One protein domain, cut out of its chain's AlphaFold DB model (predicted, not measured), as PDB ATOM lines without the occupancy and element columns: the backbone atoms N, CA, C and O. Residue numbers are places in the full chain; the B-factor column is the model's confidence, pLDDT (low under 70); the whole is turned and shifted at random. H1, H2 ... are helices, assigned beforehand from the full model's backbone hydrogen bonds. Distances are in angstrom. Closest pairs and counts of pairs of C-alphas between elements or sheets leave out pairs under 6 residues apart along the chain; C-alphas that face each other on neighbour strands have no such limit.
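What this domain is: This is residues 102 to 208 and 238 to 278 of the 550 residues of an uncharacterized protein of Trypanosoma congolense (strain IL3000) (UniProt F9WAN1). What shape do these atoms make? H5 runs through the middle of a bundle of roughly aligned helices, with H2 and H8 on one side of it and H9 and H7 on the other. H1 forms a hairpin with H2, H4 bridges H1 and H7, and H3 crosses H1. What is it built of, and how large is it? The printed part has 148 residues with nine named helices, H1 to H9 in order along the chain, and no named strand; its class is all helix. It is compact and rounded, with a radius of gyration of the C-alphas of 14.4 A and spans of 45 by 42 by 28 A.

Where its parts are: Where do the first helices lie? H1, residues 102 to 122, starts with C-alpha 102 at (316.642, 231.089, 129.607) and is 29.7 A long. H2 is residues 125 to 137, 18.0 A, H3 residues 140 to 149 and H4 residues 153 to 161. What follows? H5 is residues 171 to 185, 21.1 A, H6 residues 189 to 192, H7 residues 195 to 206 and H8 residues 238 to 249. H9, residues 258 to 273, is 22.4 A long and ends with C-alpha 273 at (296.883, 247.161, 144.244).

How they stand to each other: What touches H1? Its residues 112 to 119 touch H2, opposite ways at a shallow tilt of 18 degrees, closest at the C-alphas of Val 119 and Ala 127, 5.0 A. Its residues 105 to 112 touch H3, about perpendicular at 77 degrees, closest at the C-alphas of Ala 109 and Leu 147, 4.9 A. Its residues 113 to 120 touch H4, closest at the C-alphas of Ser 120 and Leu 160, 5.9 A. How is the bundle of H2, H5, H7, H8 and H9, helices side by side, joined? H8 touches H2 at the C-alphas of Leu 242 and Thr 129, 5.4 A, and H5 at those of Ile 246 and Phe 179, 6.7 A. H9 touches H5 at the C-alphas of Ala 258 and Glu 174, 4.5 A, and H7, opposite ways, at those of Lys 259 and Val 205, 4.7 A. What of H6 and the backbones? H9 touches H6 with residues 269 to 273 alone, closest at the C-alphas of Leu 269 and Leu 192, 6.0 A. Every O i to N i+4 pair is within hydrogen-bond range in H1, H2, H3, H4, H5, H7, H8 and H9; H6 is too short for one.

The domain as a whole: Where is the cut? Residues 209 to 237 are not printed, and C-alphas 208 and 238 are 27.5 A apart. Which links are long? Of the links that are printed whole, none is long. Where is confidence low? The mean pLDDT of the printed part is 84.6, and residues 163 to 171 are among the 16 under 70.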
ATOM      1  N   CYS A 102     317.490 230.103 130.281       60.31
ATOM      2  CA  CYS A 102     316.642 231.089 129.607       60.31
ATOM      3  C   CYS A 102     315.808 230.493 128.458       60.31
ATOM      4  O   CYS A 102     314.703 230.972 128.231       60.31
ATOM      5  N   ARG A 103     316.285 229.448 127.763       75.31
ATOM      6  CA  ARG A 103     315.519 228.781 126.691       75.31
ATOM      7  C   ARG A 103     314.411 227.886 127.215       75.31
ATOM      8  O   ARG A 103     313.315 227.940 126.678       75.31
ATOM      9  N   GLU A 104     314.668 227.091 128.252       83.50
ATOM     10  CA  GLU A 104     313.612 226.278 128.873       83.50
ATOM     11  C   GLU A 104     312.493 227.182 129.420       83.50
ATOM     12  O   GLU A 104     311.309 226.894 129.270       83.50
ATOM     13  N   GLU A 105     312.856 228.338 129.978       83.81
ATOM     14  CA  GLU A 105     311.908 229.327 130.490       83.81
ATOM     15  C   GLU A 105     311.154 230.078 129.375       83.81
ATOM     16  O   GLU A 105     309.951 230.312 129.509       83.81
ATOM     17  N   GLU A 106     311.819 230.405 128.264       87.38
ATOM     18  CA  GLU A 106     311.208 230.970 127.051       87.38
ATOM     19  C   GLU A 106     310.222 229.976 126.410       87.38
ATOM     20  O   GLU A 106     309.060 230.324 126.195       87.38
ATOM     21  N   GLU A 107     310.620 228.711 126.223       91.38
ATOM     22  CA  GLU A 107     309.752 227.630 125.733       91.38
ATOM     23  C   GLU A 107     308.536 227.403 126.653       91.38
ATOM     24  O   GLU A 107     307.421 227.191 126.162       91.38
ATOM     25  N   ILE A 108     308.709 227.511 127.979       93.94
ATOM     26  CA  ILE A 108     307.604 227.424 128.948       93.94
ATOM     27  C   ILE A 108     306.618 228.591 128.799       93.94
ATOM     28  O   ILE A 108     305.396 228.391 128.828       93.94
ATOM     29  N   ALA A 109     307.125 229.814 128.637       93.75
ATOM     30  CA  ALA A 109     306.293 231.002 128.484       93.75
ATOM     31  C   ALA A 109     305.515 230.983 127.152       93.75
ATOM     32  O   ALA A 109     304.299 231.213 127.148       93.75
ATOM     33  N   ASP A 110     306.178 230.627 126.049       94.06
ATOM     34  CA  ASP A 110     305.577 230.522 124.714       94.06
ATOM     35  C   ASP A 110     304.536 229.398 124.627       94.06
ATOM     36  O   ASP A 110     303.439 229.611 124.099       94.06
ATOM     37  N   MET A 111     304.817 228.214 125.188       95.94
ATOM     38  CA  MET A 111     303.851 227.110 125.214       95.94
ATOM     39  C   MET A 111     302.610 227.470 126.040       95.94
ATOM     40  O   MET A 111     301.482 227.207 125.615       95.94
ATOM     41  N   CYS A 112     302.794 228.136 127.183       96.06
ATOM     42  CA  CYS A 112     301.687 228.627 127.999       96.06
ATOM     43  C   CYS A 112     300.827 229.656 127.241       96.06
ATOM     44  O   CYS A 112     299.600 229.523 127.189       96.06
ATOM     45  N   MET A 113     301.455 230.632 126.575       95.75
ATOM     46  CA  MET A 113     300.753 231.623 125.753       95.75
ATOM     47  C   MET A 113     300.026 230.988 124.564       95.75
ATOM     48  O   MET A 113     298.869 231.329 124.301       95.75
ATOM     49  N   TYR A 114     300.640 230.022 123.875       94.81
ATOM     50  CA  TYR A 114     299.993 229.254 122.812       94.81
ATOM     51  C   TYR A 114     298.749 228.515 123.327       94.81
ATOM     52  O   TYR A 114     297.669 228.647 122.745       94.81
ATOM     53  N   LEU A 115     298.856 227.795 124.448       92.81
ATOM     54  CA  LEU A 115     297.725 227.088 125.054       92.81
ATOM     55  C   LEU A 115     296.616 228.056 125.500       92.81
ATOM     56  O   LEU A 115     295.439 227.782 125.254       92.81
ATOM     57  N   ALA A 116     296.954 229.223 126.052       92.06
ATOM     58  CA  ALA A 116     295.982 230.267 126.380       92.06
ATOM     59  C   ALA A 116     295.281 230.840 125.133       92.06
ATOM     60  O   ALA A 116     294.059 231.021 125.134       92.06
ATOM     61  N   HIS A 117     296.010 231.058 124.034       90.81
ATOM     62  CA  HIS A 117     295.424 231.441 122.746       90.81
ATOM     63  C   HIS A 117     294.494 230.353 122.191       90.81
ATOM     64  O   HIS A 117     293.422 230.679 121.668       90.81
ATOM     65  N   VAL A 118     294.841 229.072 122.347       88.69
ATOM     66  CA  VAL A 118     293.974 227.943 121.977       88.69
ATOM     67  C   VAL A 118     292.718 227.902 122.854       88.69
ATOM     68  O   VAL A 118     291.628 227.753 122.302       88.69
ATOM     69  N   VAL A 119     292.811 228.119 124.170       87.06
ATOM     70  CA  VAL A 119     291.641 228.264 125.066       87.06
ATOM     71  C   VAL A 119     290.738 229.408 124.600       87.06
ATOM     72  O   VAL A 119     289.544 229.199 124.386       87.06
ATOM     73  N   SER A 120     291.309 230.592 124.359       82.94
ATOM     74  CA  SER A 120     290.560 231.798 123.974       82.94
ATOM     75  C   SER A 120     289.875 231.684 122.607       82.94
ATOM     76  O   SER A 120     288.754 232.177 122.425       82.94
ATOM     77  N   SER A 121     290.506 230.973 121.665       81.00
ATOM     78  CA  SER A 121     290.036 230.840 120.279       81.00
ATOM     79  C   SER A 121     289.118 229.636 120.053       81.00
ATOM     80  O   SER A 121     288.125 229.747 119.336       81.00
ATOM     81  N   SER A 122     289.438 228.475 120.641       74.50
ATOM     82  CA  SER A 122     288.663 227.234 120.460       74.50
ATOM     83  C   SER A 122     287.509 227.099 121.453       74.50
ATOM     84  O   SER A 122     286.472 226.533 121.106       74.50
ATOM     85  N   ARG A 123     287.671 227.656 122.666       71.56
ATOM     86  CA  ARG A 123     286.655 227.730 123.729       71.56
ATOM     87  C   ARG A 123     286.080 226.366 124.138       71.56
ATOM     88  O   ARG A 123     284.913 226.274 124.517       71.56
ATOM     89  N   THR A 124     286.884 225.300 124.059       75.31
ATOM     90  CA  THR A 124     286.481 223.939 124.460       75.31
ATOM     91  C   THR A 124     287.050 223.549 125.834       75.31
ATOM     92  O   THR A 124     288.100 224.064 126.227       75.31
ATOM     93  N   PRO A 125     286.402 222.622 126.573       75.44
ATOM     94  CA  PRO A 125     286.933 222.119 127.840       75.44
ATOM     95  C   PRO A 125     288.314 221.477 127.692       75.44
ATOM     96  O   PRO A 125     289.153 221.662 128.558       75.44
ATOM     97  N   GLU A 126     288.577 220.775 126.587       82.00
ATOM     98  CA  GLU A 126     289.841 220.061 126.351       82.00
ATOM     99  C   GLU A 126     291.031 221.018 126.229       82.00
ATOM    100  O   GLU A 126     292.120 220.700 126.704       82.00
ATOM    101  N   ALA A 127     290.825 222.197 125.632       85.56
ATOM    102  CA  ALA A 127     291.839 223.246 125.597       85.56
ATOM    103  C   ALA A 127     292.168 223.742 127.013       85.56
ATOM    104  O   ALA A 127     293.340 223.906 127.351       85.56
ATOM    105  N   LEU A 128     291.146 223.926 127.859       86.50
ATOM    106  CA  LEU A 128     291.335 224.339 129.250       86.50
ATOM    107  C   LEU A 128     291.996 223.231 130.080       86.50
ATOM    108  O   LEU A 128     292.937 223.518 130.810       86.50
ATOM    109  N   THR A 129     291.592 221.968 129.914       88.50
ATOM    110  CA  THR A 129     292.264 220.811 130.527       88.50
ATOM    111  C   THR A 129     293.737 220.764 130.137       88.50
ATOM    112  O   THR A 129     294.574 220.510 130.996       88.50
ATOM    113  N   LYS A 130     294.078 221.048 128.872       90.50
ATOM    114  CA  LYS A 130     295.474 221.076 128.422       90.50
ATOM    115  C   LYS A 130     296.274 222.237 129.007       90.50
ATOM    116  O   LYS A 130     297.416 222.014 129.390       90.50
ATOM    117  N   LEU A 131     295.681 223.423 129.150       93.19
ATOM    118  CA  LEU A 131     296.319 224.540 129.852       93.19
ATOM    119  C   LEU A 131     296.521 224.229 131.348       93.19
ATOM    120  O   LEU A 131     297.611 224.433 131.864       93.19
ATOM    121  N   VAL A 132     295.522 223.673 132.040       92.75
ATOM    122  CA  VAL A 132     295.638 223.303 133.466       92.75
ATOM    123  C   VAL A 132     296.677 222.196 133.679       92.75
ATOM    124  O   VAL A 132     297.502 222.309 134.580       92.75
ATOM    125  N   GLN A 133     296.686 221.163 132.830       93.44
ATOM    126  CA  GLN A 133     297.709 220.110 132.867       93.44
ATOM    127  C   GLN A 133     299.114 220.683 132.682       93.44
ATOM    128  O   GLN A 133     300.014 220.288 133.409       93.44
ATOM    129  N   TYR A 134     299.290 221.675 131.807       94.94
ATOM    130  CA  TYR A 134     300.580 222.334 131.611       94.94
ATOM    131  C   TYR A 134     301.109 223.030 132.884       94.94
ATOM    132  O   TYR A 134     302.286 222.913 133.221       94.94
ATOM    133  N   PHE A 135     300.224 223.689 133.643       95.12
ATOM    134  CA  PHE A 135     300.560 224.294 134.940       95.12
ATOM    135  C   PHE A 135     300.863 223.260 136.042       95.12
ATOM    136  O   PHE A 135     301.637 223.561 136.951       95.12
ATOM    137  N   LEU A 136     300.290 222.053 135.970       93.50
ATOM    138  CA  LEU A 136     300.632 220.939 136.864       93.50
ATOM    139  C   LEU A 136     301.976 220.295 136.476       93.50
ATOM    140  O   LEU A 136     302.818 220.070 137.340       93.50
ATOM    141  N   GLU A 137     302.194 220.043 135.182       94.44
ATOM    142  CA  GLU A 137     303.377 219.364 134.632       94.44
ATOM    143  C   GLU A 137     304.682 220.150 134.878       94.44
ATOM    144  O   GLU A 137     305.698 219.540 135.207       94.44
ATOM    145  N   HIS A 138     304.658 221.488 134.783       91.94
ATOM    146  CA  HIS A 138     305.843 222.349 134.958       91.94
ATOM    147  C   HIS A 138     305.926 223.082 136.316       91.94
ATOM    148  O   HIS A 138     306.889 223.813 136.559       91.94
ATOM    149  N   SER A 139     304.955 222.878 137.212       91.62
ATOM    150  CA  SER A 139     304.658 223.721 138.385       91.62
ATOM    151  C   SER A 139     304.233 225.158 138.050       91.62
ATOM    152  O   SER A 139     304.876 225.899 137.303       91.62
ATOM    153  N   GLN A 140     303.147 225.580 138.694       92.19
ATOM    154  CA  GLN A 140     302.521 226.890 138.528       92.19
ATOM    155  C   GLN A 140     303.453 228.072 138.826       92.19
ATOM    156  O   GLN A 140     303.366 229.105 138.166       92.19
ATOM    157  N   GLU A 141     304.359 227.914 139.794       90.81
ATOM    158  CA  GLU A 141     305.317 228.950 140.187       90.81
ATOM    159  C   GLU A 141     306.372 229.150 139.093       90.81
ATOM    160  O   GLU A 141     306.673 230.287 138.728       90.81
ATOM    161  N   THR A 142     306.858 228.057 138.492       92.12
ATOM    162  CA  THR A 142     307.770 228.084 137.342       92.12
ATOM    163  C   THR A 142     307.112 228.773 136.152       92.12
ATOM    164  O   THR A 142     307.674 229.720 135.606       92.12
ATOM    165  N   VAL A 143     305.897 228.349 135.777       94.62
ATOM    166  CA  VAL A 143     305.179 228.894 134.613       94.62
ATOM    167  C   VAL A 143     304.927 230.394 134.787       94.62
ATOM    168  O   VAL A 143     305.236 231.174 133.885       94.62
ATOM    169  N   MET A 144     304.450 230.831 135.957       93.94
ATOM    170  CA  MET A 144     304.225 232.256 136.227       93.94
ATOM    171  C   MET A 144     305.535 233.056 136.295       93.94
ATOM    172  O   MET A 144     305.588 234.162 135.755       93.94
ATOM    173  N   SER A 145     306.609 232.510 136.875       91.50
ATOM    174  CA  SER A 145     307.933 233.155 136.923       91.50
ATOM    175  C   SER A 145     308.571 233.311 135.536       91.50
ATOM    176  O   SER A 145     309.173 234.342 135.224       91.50
ATOM    177  N   SER A 146     308.412 232.326 134.654       93.00
ATOM    178  CA  SER A 146     308.879 232.402 133.265       93.00
ATOM    179  C   SER A 146     308.064 233.410 132.447       93.00
ATOM    180  O   SER A 146     308.640 234.293 131.812       93.00
ATOM    181  N   LEU A 147     306.731 233.399 132.574       93.12
ATOM    182  CA  LEU A 147     305.859 234.428 131.989       93.12
ATOM    183  C   LEU A 147     306.172 235.844 132.497       93.12
ATOM    184  O   LEU A 147     306.021 236.800 131.736       93.12
ATOM    185  N   LYS A 148     306.593 236.002 133.763       90.44
ATOM    186  CA  LYS A 148     307.062 237.292 134.294       90.44
ATOM    187  C   LYS A 148     308.318 237.737 133.552       90.44
ATOM    188  O   LYS A 148     308.357 238.853 133.047       90.44
ATOM    189  N   ARG A 149     309.336 236.876 133.492       89.00
ATOM    190  CA  ARG A 149     310.646 237.199 132.900       89.00
ATOM    191  C   ARG A 149     310.558 237.501 131.402       89.00
ATOM    192  O   ARG A 149     311.273 238.378 130.932       89.00
ATOM    193  N   ALA A 150     309.621 236.871 130.694       89.56
ATOM    194  CA  ALA A 150     309.288 237.189 129.306       89.56
ATOM    195  C   ALA A 150     308.398 238.448 129.128       89.56
ATOM    196  O   ALA A 150     308.153 238.874 128.002       89.56
ATOM    197  N   GLY A 151     307.869 239.045 130.206       88.50
ATOM    198  CA  GLY A 151     306.933 240.180 130.142       88.50
ATOM    199  C   GLY A 151     305.528 239.819 129.630       88.50
ATOM    200  O   GLY A 151     304.775 240.690 129.189       88.50
ATOM    201  N   LEU A 152     305.158 238.534 129.666       92.06
ATOM    202  CA  LEU A 152     303.953 237.990 129.033       92.06
ATOM    203  C   LEU A 152     302.754 237.839 129.984       92.06
ATOM    204  O   LEU A 152     301.634 237.692 129.496       92.06
ATOM    205  N   GLN A 153     302.921 237.952 131.311       91.31
ATOM    206  CA  GLN A 153     301.795 237.871 132.267       91.31
ATOM    207  C   GLN A 153     300.605 238.808 131.918       91.31
ATOM    208  O   GLN A 153     299.472 238.319 131.879       91.31
ATOM    209  N   PRO A 154     300.785 240.106 131.569       88.81
ATOM    210  CA  PRO A 154     299.662 240.962 131.162       88.81
ATOM    211  C   PRO A 154     298.969 240.487 129.877       88.81
ATOM    212  O   PRO A 154     297.757 240.657 129.715       88.81
ATOM    213  N   GLN A 155     299.727 239.872 128.963       90.25
ATOM    214  CA  GLN A 155     299.206 239.336 127.708       90.25
ATOM    215  C   GLN A 155     298.387 238.065 127.953       90.25
ATOM    216  O   GLN A 155     297.290 237.956 127.407       90.25
ATOM    217  N   LEU A 156     298.853 237.170 128.835       91.81
ATOM    218  CA  LEU A 156     298.119 235.974 129.260       91.81
ATOM    219  C   LEU A 156     296.717 236.338 129.758       91.81
ATOM    220  O   LEU A 156     295.723 235.822 129.243       91.81
ATOM    221  N   PHE A 157     296.612 237.289 130.691       90.56
ATOM    222  CA  PHE A 157     295.308 237.756 131.168       90.56
ATOM    223  C   PHE A 157     294.495 238.437 130.069       90.56
ATOM    224  O   PHE A 157     293.309 238.157 129.931       90.56
ATOM    225  N   SER A 158     295.115 239.250 129.207       87.69
ATOM    226  CA  SER A 158     294.410 239.843 128.062       87.69
ATOM    227  C   SER A 158     293.815 238.791 127.111       87.69
ATOM    228  O   SER A 158     292.764 239.031 126.519       87.69
ATOM    229  N   VAL A 159     294.454 237.627 126.961       88.69
ATOM    230  CA  VAL A 159     293.980 236.508 126.130       88.69
ATOM    231  C   VAL A 159     292.891 235.697 126.838       88.69
ATOM    232  O   VAL A 159     291.852 235.419 126.228       88.69
ATOM    233  N   LEU A 160     293.087 235.355 128.115       87.81
ATOM    234  CA  LEU A 160     292.129 234.584 128.916       87.81
ATOM    235  C   LEU A 160     290.841 235.376 129.197       87.81
ATOM    236  O   LEU A 160     289.749 234.831 129.047       87.81
ATOM    237  N   CYS A 161     290.928 236.670 129.507       84.88
ATOM    238  CA  CYS A 161     289.750 237.499 129.771       84.88
ATOM    239  C   CYS A 161     288.898 237.739 128.510       84.88
ATOM    240  O   CYS A 161     287.672 237.751 128.588       84.88
ATOM    241  N   LYS A 162     289.511 237.807 127.318       75.88
ATOM    242  CA  LYS A 162     288.788 237.856 126.026       75.88
ATOM    243  C   LYS A 162     288.099 236.531 125.646       75.88
ATOM    244  O   LYS A 162     287.350 236.488 124.664       75.88
ATOM    245  N   ALA A 163     288.346 235.443 126.380       59.22
ATOM    246  CA  ALA A 163     287.801 234.122 126.072       59.22
ATOM    247  C   ALA A 163     286.339 233.943 126.514       59.22
ATOM    248  O   ALA A 163     285.552 233.329 125.789       59.22
ATOM    249  N   SER A 164     285.989 234.420 127.715       53.47
ATOM    250  CA  SER A 164     284.865 233.865 128.482       53.47
ATOM    251  C   SER A 164     283.477 234.317 128.036       53.47
ATOM    252  O   SER A 164     282.537 233.529 128.125       53.47
ATOM    253  N   ALA A 165     283.361 235.546 127.524       50.19
ATOM    254  CA  ALA A 165     282.150 236.373 127.581       50.19
ATOM    255  C   ALA A 165     280.818 235.770 127.072       50.19
ATOM    256  O   ALA A 165     279.770 236.329 127.382       50.19
ATOM    257  N   TYR A 166     280.817 234.679 126.286       50.84
ATOM    258  CA  TYR A 166     279.597 234.163 125.634       50.84
ATOM    259  C   TYR A 166     279.440 232.632 125.490       50.84
ATOM    260  O   TYR A 166     278.447 232.210 124.890       50.84
ATOM    261  N   HIS A 167     280.362 231.777 125.968       50.00
ATOM    262  CA  HIS A 167     280.314 230.335 125.615       50.00
ATOM    263  C   HIS A 167     280.636 229.300 126.700       50.00
ATOM    264  O   HIS A 167     280.268 228.139 126.516       50.00
ATOM    265  N   ILE A 168     281.292 229.664 127.802       57.09
ATOM    266  CA  ILE A 168     281.506 228.738 128.923       57.09
ATOM    267  C   ILE A 168     280.392 229.008 129.938       57.09
ATOM    268  O   ILE A 168     280.261 230.142 130.374       57.09
ATOM    269  N   THR A 169     279.572 228.003 130.265       60.47
ATOM    270  CA  THR A 169     278.369 228.182 131.097       60.47
ATOM    271  C   THR A 169     278.286 227.172 132.243       60.47
ATOM    272  O   THR A 169     278.625 225.993 132.086       60.47
ATOM    273  N   GLY A 170     277.790 227.621 133.401       66.50
ATOM    274  CA  GLY A 170     277.564 226.768 134.577       66.50
ATOM    275  C   GLY A 170     278.871 226.259 135.189       66.50
ATOM    276  O   GLY A 170     279.864 226.973 135.185       66.50
ATOM    277  N   ALA A 171     278.921 225.012 135.667       69.94
ATOM    278  CA  ALA A 171     280.092 224.472 136.382       69.94
ATOM    279  C   ALA A 171     281.443 224.609 135.636       69.94
ATOM    280  O   ALA A 171     282.497 224.702 136.258       69.94
ATOM    281  N   LYS A 172     281.437 224.667 134.295       77.50
ATOM    282  CA  LYS A 172     282.651 224.909 133.487       77.50
ATOM    283  C   LYS A 172     283.174 226.342 133.612       77.50
ATOM    284  O   LYS A 172     284.372 226.576 133.491       77.50
ATOM    285  N   GLU A 173     282.272 227.288 133.832       79.12
ATOM    286  CA  GLU A 173     282.550 228.707 134.029       79.12
ATOM    287  C   GLU A 173     283.131 228.943 135.424       79.12
ATOM    288  O   GLU A 173     284.142 229.622 135.560       79.12
ATOM    289  N   GLU A 174     282.573 228.276 136.438       84.50
ATOM    290  CA  GLU A 174     283.089 228.262 137.815       84.50
ATOM    291  C   GLU A 174     284.529 227.732 137.860       84.50
ATOM    292  O   GLU A 174     285.404 228.345 138.468       84.50
ATOM    293  N   LEU A 175     284.801 226.642 137.132       86.50
ATOM    294  CA  LEU A 175     286.146 226.091 136.958       86.50
ATOM    295  C   LEU A 175     287.098 227.065 136.237       86.50
ATOM    296  O   LEU A 175     288.230 227.247 136.686       86.50
ATOM    297  N   PHE A 176     286.654 227.729 135.163       88.19
ATOM    298  CA  PHE A 176     287.481 228.711 134.450       88.19
ATOM    299  C   PHE A 176     287.799 229.944 135.308       88.19
ATOM    300  O   PHE A 176     288.959 230.342 135.401       88.19
ATOM    301  N   ILE A 177     286.800 230.515 135.987       89.12
ATOM    302  CA  ILE A 177     286.976 231.649 136.904       89.12
ATOM    303  C   ILE A 177     287.902 231.255 138.056       89.12
ATOM    304  O   ILE A 177     288.798 232.026 138.389       89.12
ATOM    305  N   ARG A 178     287.750 230.049 138.626       89.69
ATOM    306  CA  ARG A 178     288.644 229.547 139.680       89.69
ATOM    307  C   ARG A 178     290.097 229.473 139.208       89.69
ATOM    308  O   ARG A 178     290.979 229.920 139.933       89.69
ATOM    309  N   PHE A 179     290.336 228.957 138.002       91.31
ATOM    310  CA  PHE A 179     291.672 228.914 137.407       91.31
ATOM    311  C   PHE A 179     292.251 230.326 137.210       91.31
ATOM    312  O   PHE A 179     293.354 230.596 137.675       91.31
ATOM    313  N   VAL A 180     291.504 231.259 136.606       91.19
ATOM    314  CA  VAL A 180     291.985 232.639 136.386       91.19
ATOM    315  C   VAL A 180     292.223 233.385 137.709       91.19
ATOM    316  O   VAL A 180     293.231 234.076 137.839       91.19
ATOM    317  N   ALA A 181     291.360 233.211 138.714       90.44
ATOM    318  CA  ALA A 181     291.539 233.786 140.050       90.44
ATOM    319  C   ALA A 181     292.789 233.239 140.768       90.44
ATOM    320  O   ALA A 181     293.497 233.986 141.442       90.44
ATOM    321  N   HIS A 182     293.101 231.953 140.582       91.25
ATOM    322  CA  HIS A 182     294.328 231.337 141.093       91.25
ATOM    323  C   HIS A 182     295.581 231.904 140.409       91.25
ATOM    324  O   HIS A 182     296.548 232.246 141.086       91.25
ATOM    325  N   LEU A 183     295.545 232.124 139.088       91.81
ATOM    326  CA  LEU A 183     296.634 232.817 138.384       91.81
ATOM    327  C   LEU A 183     296.820 234.265 138.871       91.81
ATOM    328  O   LEU A 183     297.954 234.723 138.985       91.81
ATOM    329  N   VAL A 184     295.737 234.983 139.194       89.88
ATOM    330  CA  VAL A 184     295.800 236.335 139.785       89.88
ATOM    331  C   VAL A 184     296.505 236.317 141.147       89.88
ATOM    332  O   VAL A 184     297.361 237.166 141.395       89.88
ATOM    333  N   ALA A 185     296.236 235.322 141.997       88.00
ATOM    334  CA  ALA A 185     296.948 235.154 143.267       88.00
ATOM    335  C   ALA A 185     298.459 234.891 143.073       88.00
ATOM    336  O   ALA A 185     299.272 235.418 143.828       88.00
ATOM    337  N   LEU A 186     298.840 234.147 142.026       88.25
ATOM    338  CA  LEU A 186     300.237 233.859 141.655       88.25
ATOM    339  C   LEU A 186     300.942 234.985 140.865       88.25
ATOM    340  O   LEU A 186     302.121 234.856 140.537       88.25
ATOM    341  N   SER A 187     300.239 236.064 140.511       87.00
ATOM    342  CA  SER A 187     300.793 237.166 139.707       87.00
ATOM    343  C   SER A 187     301.492 238.222 140.556       87.00
ATOM    344  O   SER A 187     301.276 238.310 141.766       87.00
ATOM    345  N   GLU A 188     302.295 239.075 139.921       77.00
ATOM    346  CA  GLU A 188     302.873 240.256 140.568       77.00
ATOM    347  C   GLU A 188     302.030 241.521 140.368       77.00
ATOM    348  O   GLU A 188     301.179 241.605 139.483       77.00
ATOM    349  N   GLU A 189     302.241 242.503 141.242       74.19
ATOM    350  CA  GLU A 189     301.293 243.599 141.480       74.19
ATOM    351  C   GLU A 189     301.202 244.579 140.298       74.19
ATOM    352  O   GLU A 189     300.123 245.090 140.012       74.19
ATOM    353  N   GLU A 190     302.284 244.732 139.528       71.62
ATOM    354  CA  GLU A 190     302.321 245.493 138.268       71.62
ATOM    355  C   GLU A 190     301.289 244.990 137.239       71.62
ATOM    356  O   GLU A 190     300.716 245.767 136.475       71.62
ATOM    357  N   VAL A 191     301.003 243.682 137.237       73.44
ATOM    358  CA  VAL A 191     300.066 243.040 136.299       73.44
ATOM    359  C   VAL A 191     298.608 243.245 136.723       73.44
ATOM    360  O   VAL A 191     297.702 243.218 135.885       73.44
ATOM    361  N   LEU A 192     298.368 243.496 138.014       70.94
ATOM    362  CA  LEU A 192     297.031 243.672 138.591       70.94
ATOM    363  C   LEU A 192     296.381 245.010 138.201       70.94
ATOM    364  O   LEU A 192     295.156 245.108 138.193       70.94
ATOM    365  N   SER A 193     297.173 245.994 137.758       69.06
ATOM    366  CA  SER A 193     296.700 247.259 137.162       69.06
ATOM    367  C   SER A 193     296.016 247.100 135.788       69.06
ATOM    368  O   SER A 193     295.604 248.084 135.166       69.06
ATOM    369  N   ASN A 194     295.875 245.871 135.279       76.44
ATOM    370  CA  ASN A 194     295.165 245.578 134.036       76.44
ATOM    371  C   ASN A 194     293.639 245.695 134.212       76.44
ATOM    372  O   ASN A 194     292.978 244.770 134.684       76.44
ATOM    373  N   ALA A 195     293.067 246.807 133.740       83.38
ATOM    374  CA  ALA A 195     291.627 247.084 133.755       83.38
ATOM    375  C   ALA A 195     290.747 245.942 133.197       83.38
ATOM    376  O   ALA A 195     289.628 245.744 133.669       83.38
ATOM    377  N   GLY A 196     291.261 245.145 132.249       86.88
ATOM    378  CA  GLY A 196     290.545 244.000 131.679       86.88
ATOM    379  C   GLY A 196     290.290 242.853 132.667       86.88
ATOM    380  O   GLY A 196     289.363 242.078 132.452       86.88
ATOM    381  N   LEU A 197     291.054 242.751 133.764       89.50
ATOM    382  CA  LEU A 197     290.757 241.821 134.864       89.50
ATOM    383  C   LEU A 197     289.532 242.280 135.665       89.50
ATOM    384  O   LEU A 197     288.671 241.468 136.000       89.50
ATOM    385  N   VAL A 198     289.434 243.585 135.936       90.94
ATOM    386  CA  VAL A 198     288.296 244.181 136.651       90.94
ATOM    387  C   VAL A 198     287.020 244.044 135.820       90.94
ATOM    388  O   VAL A 198     286.013 243.563 136.333       90.94
ATOM    389  N   GLU A 199     287.085 244.380 134.526       89.75
ATOM    390  CA  GLU A 199     285.992 244.187 133.559       89.75
ATOM    391  C   GLU A 199     285.538 242.716 133.500       89.75
ATOM    392  O   GLU A 199     284.347 242.426 133.604       89.75
ATOM    393  N   PHE A 200     286.489 241.780 133.402       89.56
ATOM    394  CA  PHE A 200     286.231 240.340 133.345       89.56
ATOM    395  C   PHE A 200     285.472 239.819 134.569       89.56
ATOM    396  O   PHE A 200     284.381 239.259 134.427       89.56
ATOM    397  N   PHE A 201     286.021 240.003 135.774       92.00
ATOM    398  CA  PHE A 201     285.382 239.474 136.979       92.00
ATOM    399  C   PHE A 201     284.059 240.190 137.260       92.00
ATOM    400  O   PHE A 201     283.076 239.525 137.583       92.00
ATOM    401  N   LEU A 202     283.979 241.513 137.073       91.31
ATOM    402  CA  LEU A 202     282.728 242.250 137.264       91.31
ATOM    403  C   LEU A 202     281.644 241.812 136.264       91.31
ATOM    404  O   LEU A 202     280.482 241.692 136.649       91.31
ATOM    405  N   GLY A 203     282.014 241.483 135.023       88.56
ATOM    406  CA  GLY A 203     281.111 240.887 134.038       88.56
ATOM    407  C   GLY A 203     280.524 239.549 134.502       88.56
ATOM    408  O   GLY A 203     279.314 239.344 134.400       88.56
ATOM    409  N   HIS A 204     281.341 238.665 135.088       86.69
ATOM    410  CA  HIS A 204     280.868 237.402 135.672       86.69
ATOM    411  C   HIS A 204     280.035 237.597 136.957       86.69
ATOM    412  O   HIS A 204     279.083 236.849 137.177       86.69
ATOM    413  N   VAL A 205     280.301 238.635 137.763       87.12
ATOM    414  CA  VAL A 205     279.428 239.041 138.886       87.12
ATOM    415  C   VAL A 205     278.074 239.566 138.379       87.12
ATOM    416  O   VAL A 205     277.032 239.253 138.957       87.12
ATOM    417  N   GLN A 206     278.058 240.336 137.285       83.56
ATOM    418  CA  GLN A 206     276.857 240.986 136.746       83.56
ATOM    419  C   GLN A 206     275.861 240.015 136.080       83.56
ATOM    420  O   GLN A 206     274.703 240.396 135.880       83.56
ATOM    421  N   GLN A 207     276.260 238.784 135.732       68.44
ATOM    422  CA  GLN A 207     275.416 237.849 134.976       68.44
ATOM    423  C   GLN A 207     274.083 237.528 135.675       68.44
ATOM    424  O   GLN A 207     273.954 236.620 136.500       68.44
ATOM    425  N   ARG A 208     273.035 238.253 135.271       49.72
ATOM    426  CA  ARG A 208     271.643 237.931 135.589       49.72
ATOM    427  C   ARG A 208     271.296 236.608 134.919       49.72
ATOM    428  O   ARG A 208     271.453 236.482 133.706       49.72
ATOM    429  N   ARG A 238     285.162 213.856 131.204       69.62
ATOM    430  CA  ARG A 238     286.059 214.997 130.909       69.62
ATOM    431  C   ARG A 238     285.838 216.177 131.861       69.62
ATOM    432  O   ARG A 238     286.792 216.867 132.205       69.62
ATOM    433  N   ASN A 239     284.599 216.410 132.297       73.19
ATOM    434  CA  ASN A 239     284.301 217.446 133.288       73.19
ATOM    435  C   ASN A 239     284.902 217.081 134.657       73.19
ATOM    436  O   ASN A 239     285.470 217.953 135.307       73.19
ATOM    437  N   THR A 240     284.825 215.807 135.067       81.75
ATOM    438  CA  THR A 240     285.471 215.313 136.295       81.75
ATOM    439  C   THR A 240     286.994 215.437 136.223       81.75
ATOM    440  O   THR A 240     287.580 216.019 137.124       81.75
ATOM    441  N   GLU A 241     287.625 215.007 135.125       84.38
ATOM    442  CA  GLU A 241     289.081 215.133 134.914       84.38
ATOM    443  C   GLU A 241     289.563 216.596 134.996       84.38
ATOM    444  O   GLU A 241     290.596 216.886 135.597       84.38
ATOM    445  N   LEU A 242     288.799 217.539 134.429       84.31
ATOM    446  CA  LEU A 242     289.080 218.974 134.532       84.31
ATOM    447  C   LEU A 242     288.872 219.512 135.960       84.31
ATOM    448  O   LEU A 242     289.658 220.338 136.424       84.31
ATOM    449  N   GLN A 243     287.822 219.063 136.651       87.06
ATOM    450  CA  GLN A 243     287.533 219.461 138.028       87.06
ATOM    451  C   GLN A 243     288.612 218.966 138.997       87.06
ATOM    452  O   GLN A 243     289.034 219.729 139.861       87.06
ATOM    453  N   GLU A 244     289.075 217.725 138.836       87.94
ATOM    454  CA  GLU A 244     290.156 217.131 139.626       87.94
ATOM    455  C   GLU A 244     291.475 217.880 139.400       87.94
ATOM    456  O   GLU A 244     292.081 218.324 140.372       87.94
ATOM    457  N   ALA A 245     291.861 218.146 138.146       88.00
ATOM    458  CA  ALA A 245     293.083 218.892 137.831       88.00
ATOM    459  C   ALA A 245     293.069 220.343 138.365       88.00
ATOM    460  O   ALA A 245     294.070 220.836 138.881       88.00
ATOM    461  N   ILE A 246     291.925 221.037 138.298       88.38
ATOM    462  CA  ILE A 246     291.779 222.382 138.888       88.38
ATOM    463  C   ILE A 246     291.745 222.314 140.421       88.38
ATOM    464  O   ILE A 246     292.244 223.225 141.080       88.38
ATOM    465  N   ALA A 247     291.182 221.256 141.010       88.69
ATOM    466  CA  ALA A 247     291.209 221.055 142.454       88.69
ATOM    467  C   ALA A 247     292.626 220.771 142.973       88.69
ATOM    468  O   ALA A 247     292.995 221.321 144.005       88.69
ATOM    469  N   GLU A 248     293.422 219.984 142.251       90.56
ATOM    470  CA  GLU A 248     294.837 219.738 142.541       90.56
ATOM    471  C   GLU A 248     295.645 221.044 142.490       90.56
ATOM    472  O   GLU A 248     296.231 221.441 143.498       90.56
ATOM    473  N   LEU A 249     295.570 221.773 141.370       88.62
ATOM    474  CA  LEU A 249     296.275 223.045 141.171       88.62
ATOM    475  C   LEU A 249     295.901 224.099 142.233       88.62
ATOM    476  O   LEU A 249     296.758 224.796 142.769       88.62
ATOM    477  N   CYS A 250     294.611 224.199 142.560       86.25
ATOM    478  CA  CYS A 250     294.070 225.211 143.469       86.25
ATOM    479  C   CYS A 250     293.923 224.711 144.925       86.25
ATOM    480  O   CYS A 250     293.074 225.227 145.661       86.25
ATOM    481  N   GLY A 251     294.681 223.685 145.337       82.75
ATOM    482  CA  GLY A 251     294.824 223.267 146.742       82.75
ATOM    483  C   GLY A 251     293.601 222.616 147.409       82.75
ATOM    484  O   GLY A 251     293.517 222.590 148.636       82.75
ATOM    485  N   GLY A 252     292.638 222.100 146.642       84.38
ATOM    486  CA  GLY A 252     291.482 221.349 147.146       84.38
ATOM    487  C   GLY A 252     290.202 221.545 146.329       84.38
ATOM    488  O   GLY A 252     290.179 222.236 145.311       84.38
ATOM    489  N   ASN A 253     289.087 220.974 146.786       78.50
ATOM    490  CA  ASN A 253     287.766 221.239 146.202       78.50
ATOM    491  C   ASN A 253     287.166 222.545 146.746       78.50
ATOM    492  O   ASN A 253     287.261 222.827 147.938       78.50
ATOM    493  N   CYS A 254     286.504 223.315 145.882       77.19
ATOM    494  CA  CYS A 254     285.774 224.525 146.256       77.19
ATOM    495  C   CYS A 254     284.328 224.433 145.754       77.19
ATOM    496  O   CYS A 254     284.095 223.991 144.633       77.19
ATOM    497  N   THR A 255     283.371 224.852 146.584       80.19
ATOM    498  CA  THR A 255     281.924 224.851 146.288       80.19
ATOM    499  C   THR A 255     281.358 226.270 146.154       80.19
ATOM    500  O   THR A 255     280.158 226.475 146.322       80.19
ATOM    501  N   ALA A 256     282.221 227.266 145.937       84.56
ATOM    502  CA  ALA A 256     281.822 228.650 145.709       84.56
ATOM    503  C   ALA A 256     281.352 228.845 144.260       84.56
ATOM    504  O   ALA A 256     281.946 228.286 143.340       84.56
ATOM    505  N   SER A 257     280.312 229.658 144.067       87.62
ATOM    506  CA  SER A 257     279.770 229.949 142.738       87.62
ATOM    507  C   SER A 257     280.698 230.843 141.911       87.62
ATOM    508  O   SER A 257     281.540 231.560 142.458       87.62
ATOM    509  N   ALA A 258     280.480 230.886 140.591       86.50
ATOM    510  CA  ALA A 258     281.133 231.835 139.676       86.50
ATOM    511  C   ALA A 258     281.134 233.287 140.205       86.50
ATOM    512  O   ALA A 258     282.164 233.962 140.153       86.50
ATOM    513  N   LYS A 259     280.003 233.746 140.768       89.31
ATOM    514  CA  LYS A 259     279.871 235.069 141.403       89.31
ATOM    515  C   LYS A 259     280.822 235.230 142.590       89.31
ATOM    516  O   LYS A 259     281.597 236.178 142.614       89.31
ATOM    517  N   VAL A 260     280.780 234.311 143.559       91.12
ATOM    518  CA  VAL A 260     281.591 234.382 144.791       91.12
ATOM    519  C   VAL A 260     283.086 234.318 144.474       91.12
ATOM    520  O   VAL A 260     283.867 235.092 145.022       91.12
ATOM    521  N   LEU A 261     283.488 233.448 143.544       90.94
ATOM    522  CA  LEU A 261     284.869 233.374 143.060       90.94
ATOM    523  C   LEU A 261     285.311 234.695 142.406       90.94
ATOM    524  O   LEU A 261     286.415 235.165 142.670       90.94
ATOM    525  N   SER A 262     284.438 235.328 141.617       92.81
ATOM    526  CA  SER A 262     284.722 236.614 140.966       92.81
ATOM    527  C   SER A 262     284.783 237.785 141.957       92.81
ATOM    528  O   SER A 262     285.676 238.620 141.846       92.81
ATOM    529  N   LEU A 263     283.901 237.828 142.965       94.19
ATOM    530  CA  LEU A 263     283.961 238.816 144.055       94.19
ATOM    531  C   LEU A 263     285.272 238.700 144.846       94.19
ATOM    532  O   LEU A 263     285.903 239.714 145.136       94.19
ATOM    533  N   ARG A 264     285.722 237.471 145.142       93.62
ATOM    534  CA  ARG A 264     286.996 237.216 145.837       93.62
ATOM    535  C   ARG A 264     288.215 237.566 144.986       93.62
ATOM    536  O   ARG A 264     289.183 238.095 145.519       93.62
ATOM    537  N   ALA A 265     288.159 237.329 143.678       92.75
ATOM    538  CA  ALA A 265     289.226 237.727 142.764       92.75
ATOM    539  C   ALA A 265     289.327 239.257 142.606       92.75
ATOM    540  O   ALA A 265     290.434 239.791 142.602       92.75
ATOM    541  N   LEU A 266     288.192 239.969 142.549       94.50
ATOM    542  CA  LEU A 266     288.155 241.437 142.610       94.50
ATOM    543  C   LEU A 266     288.708 241.958 143.942       94.50
ATOM    544  O   LEU A 266     289.499 242.897 143.944       94.50
ATOM    545  N   LEU A 267     288.318 241.338 145.060       94.25
ATOM    546  CA  LEU A 267     288.803 241.694 146.394       94.25
ATOM    547  C   LEU A 267     290.328 241.572 146.472       94.25
ATOM    548  O   LEU A 267     290.978 242.535 146.859       94.25
ATOM    549  N   GLU A 268     290.897 240.435 146.064       91.12
ATOM    550  CA  GLU A 268     292.347 240.207 146.089       91.12
ATOM    551  C   GLU A 268     293.098 241.175 145.160       91.12
ATOM    552  O   GLU A 268     294.081 241.790 145.572       91.12
ATOM    553  N   LEU A 269     292.603 241.375 143.932       91.12
ATOM    554  CA  LEU A 269     293.196 242.289 142.951       91.12
ATOM    555  C   LEU A 269     293.273 243.723 143.492       91.12
ATOM    556  O   LEU A 269     294.340 244.339 143.469       91.12
ATOM    557  N   ILE A 270     292.156 244.246 144.007       91.06
ATOM    558  CA  ILE A 270     292.080 245.620 144.516       91.06
ATOM    559  C   ILE A 270     292.838 245.745 145.848       91.06
ATOM    560  O   ILE A 270     293.536 246.732 146.066       91.06
ATOM    561  N   PHE A 271     292.776 244.738 146.725       89.62
ATOM    562  CA  PHE A 271     293.494 244.741 148.005       89.62
ATOM    563  C   PHE A 271     295.012 244.740 147.831       89.62
ATOM    564  O   PHE A 271     295.707 245.434 148.575       89.62
ATOM    565  N   ARG A 272     295.531 244.004 146.840       87.38
ATOM    566  CA  ARG A 272     296.951 244.044 146.481       87.38
ATOM    567  C   ARG A 272     297.332 245.371 145.839       87.38
ATOM    568  O   ARG A 272     298.290 245.985 146.293       87.38
ATOM    569  N   GLN A 273     296.561 245.876 144.873       85.56
ATOM    570  CA  GLN A 273     296.883 247.161 144.244       85.56
ATOM    571  C   GLN A 273     296.882 248.326 145.259       85.56
ATOM    572  O   GLN A 273     297.786 249.155 145.233       85.56
ATOM    573  N   ASN A 274     295.952 248.334 146.223       83.94
ATOM    574  CA  ASN A 274     295.890 249.327 147.309       83.94
ATOM    575  C   ASN A 274     297.094 249.294 148.281       83.94
ATOM    576  O   ASN A 274     297.189 250.161 149.151       83.94
ATOM    577  N   ARG A 275     298.007 248.315 148.179       81.75
ATOM    578  CA  ARG A 275     299.272 248.277 148.942       81.75
ATOM    579  C   ARG A 275     300.442 248.933 148.206       81.75
ATOM    580  O   ARG A 275     301.471 249.187 148.832       81.75
ATOM    581  N   VAL A 276     300.303 249.188 146.907       76.69
ATOM    582  CA  VAL A 276     301.371 249.692 146.037       76.69
ATOM    583  C   VAL A 276     301.241 251.203 145.860       76.69
ATOM    584  O   VAL A 276     300.144 251.747 145.750       76.69
ATOM    585  N   ILE A 277     302.378 251.897 145.797       66.62
ATOM    586  CA  ILE A 277     302.413 253.304 145.388       66.62
ATOM    587  C   ILE A 277     302.227 253.351 143.868       66.62
ATOM    588  O   ILE A 277     303.177 253.121 143.123       66.62
ATOM    589  N   LEU A 278     301.002 253.631 143.419       63.78
ATOM    590  CA  LEU A 278     300.688 253.833 142.002       63.78
ATOM    591  C   LEU A 278     301.455 255.033 141.429       63.78
ATOM    592  O   LEU A 278     301.552 256.090 142.063       63.78
TER     593      LEU A 278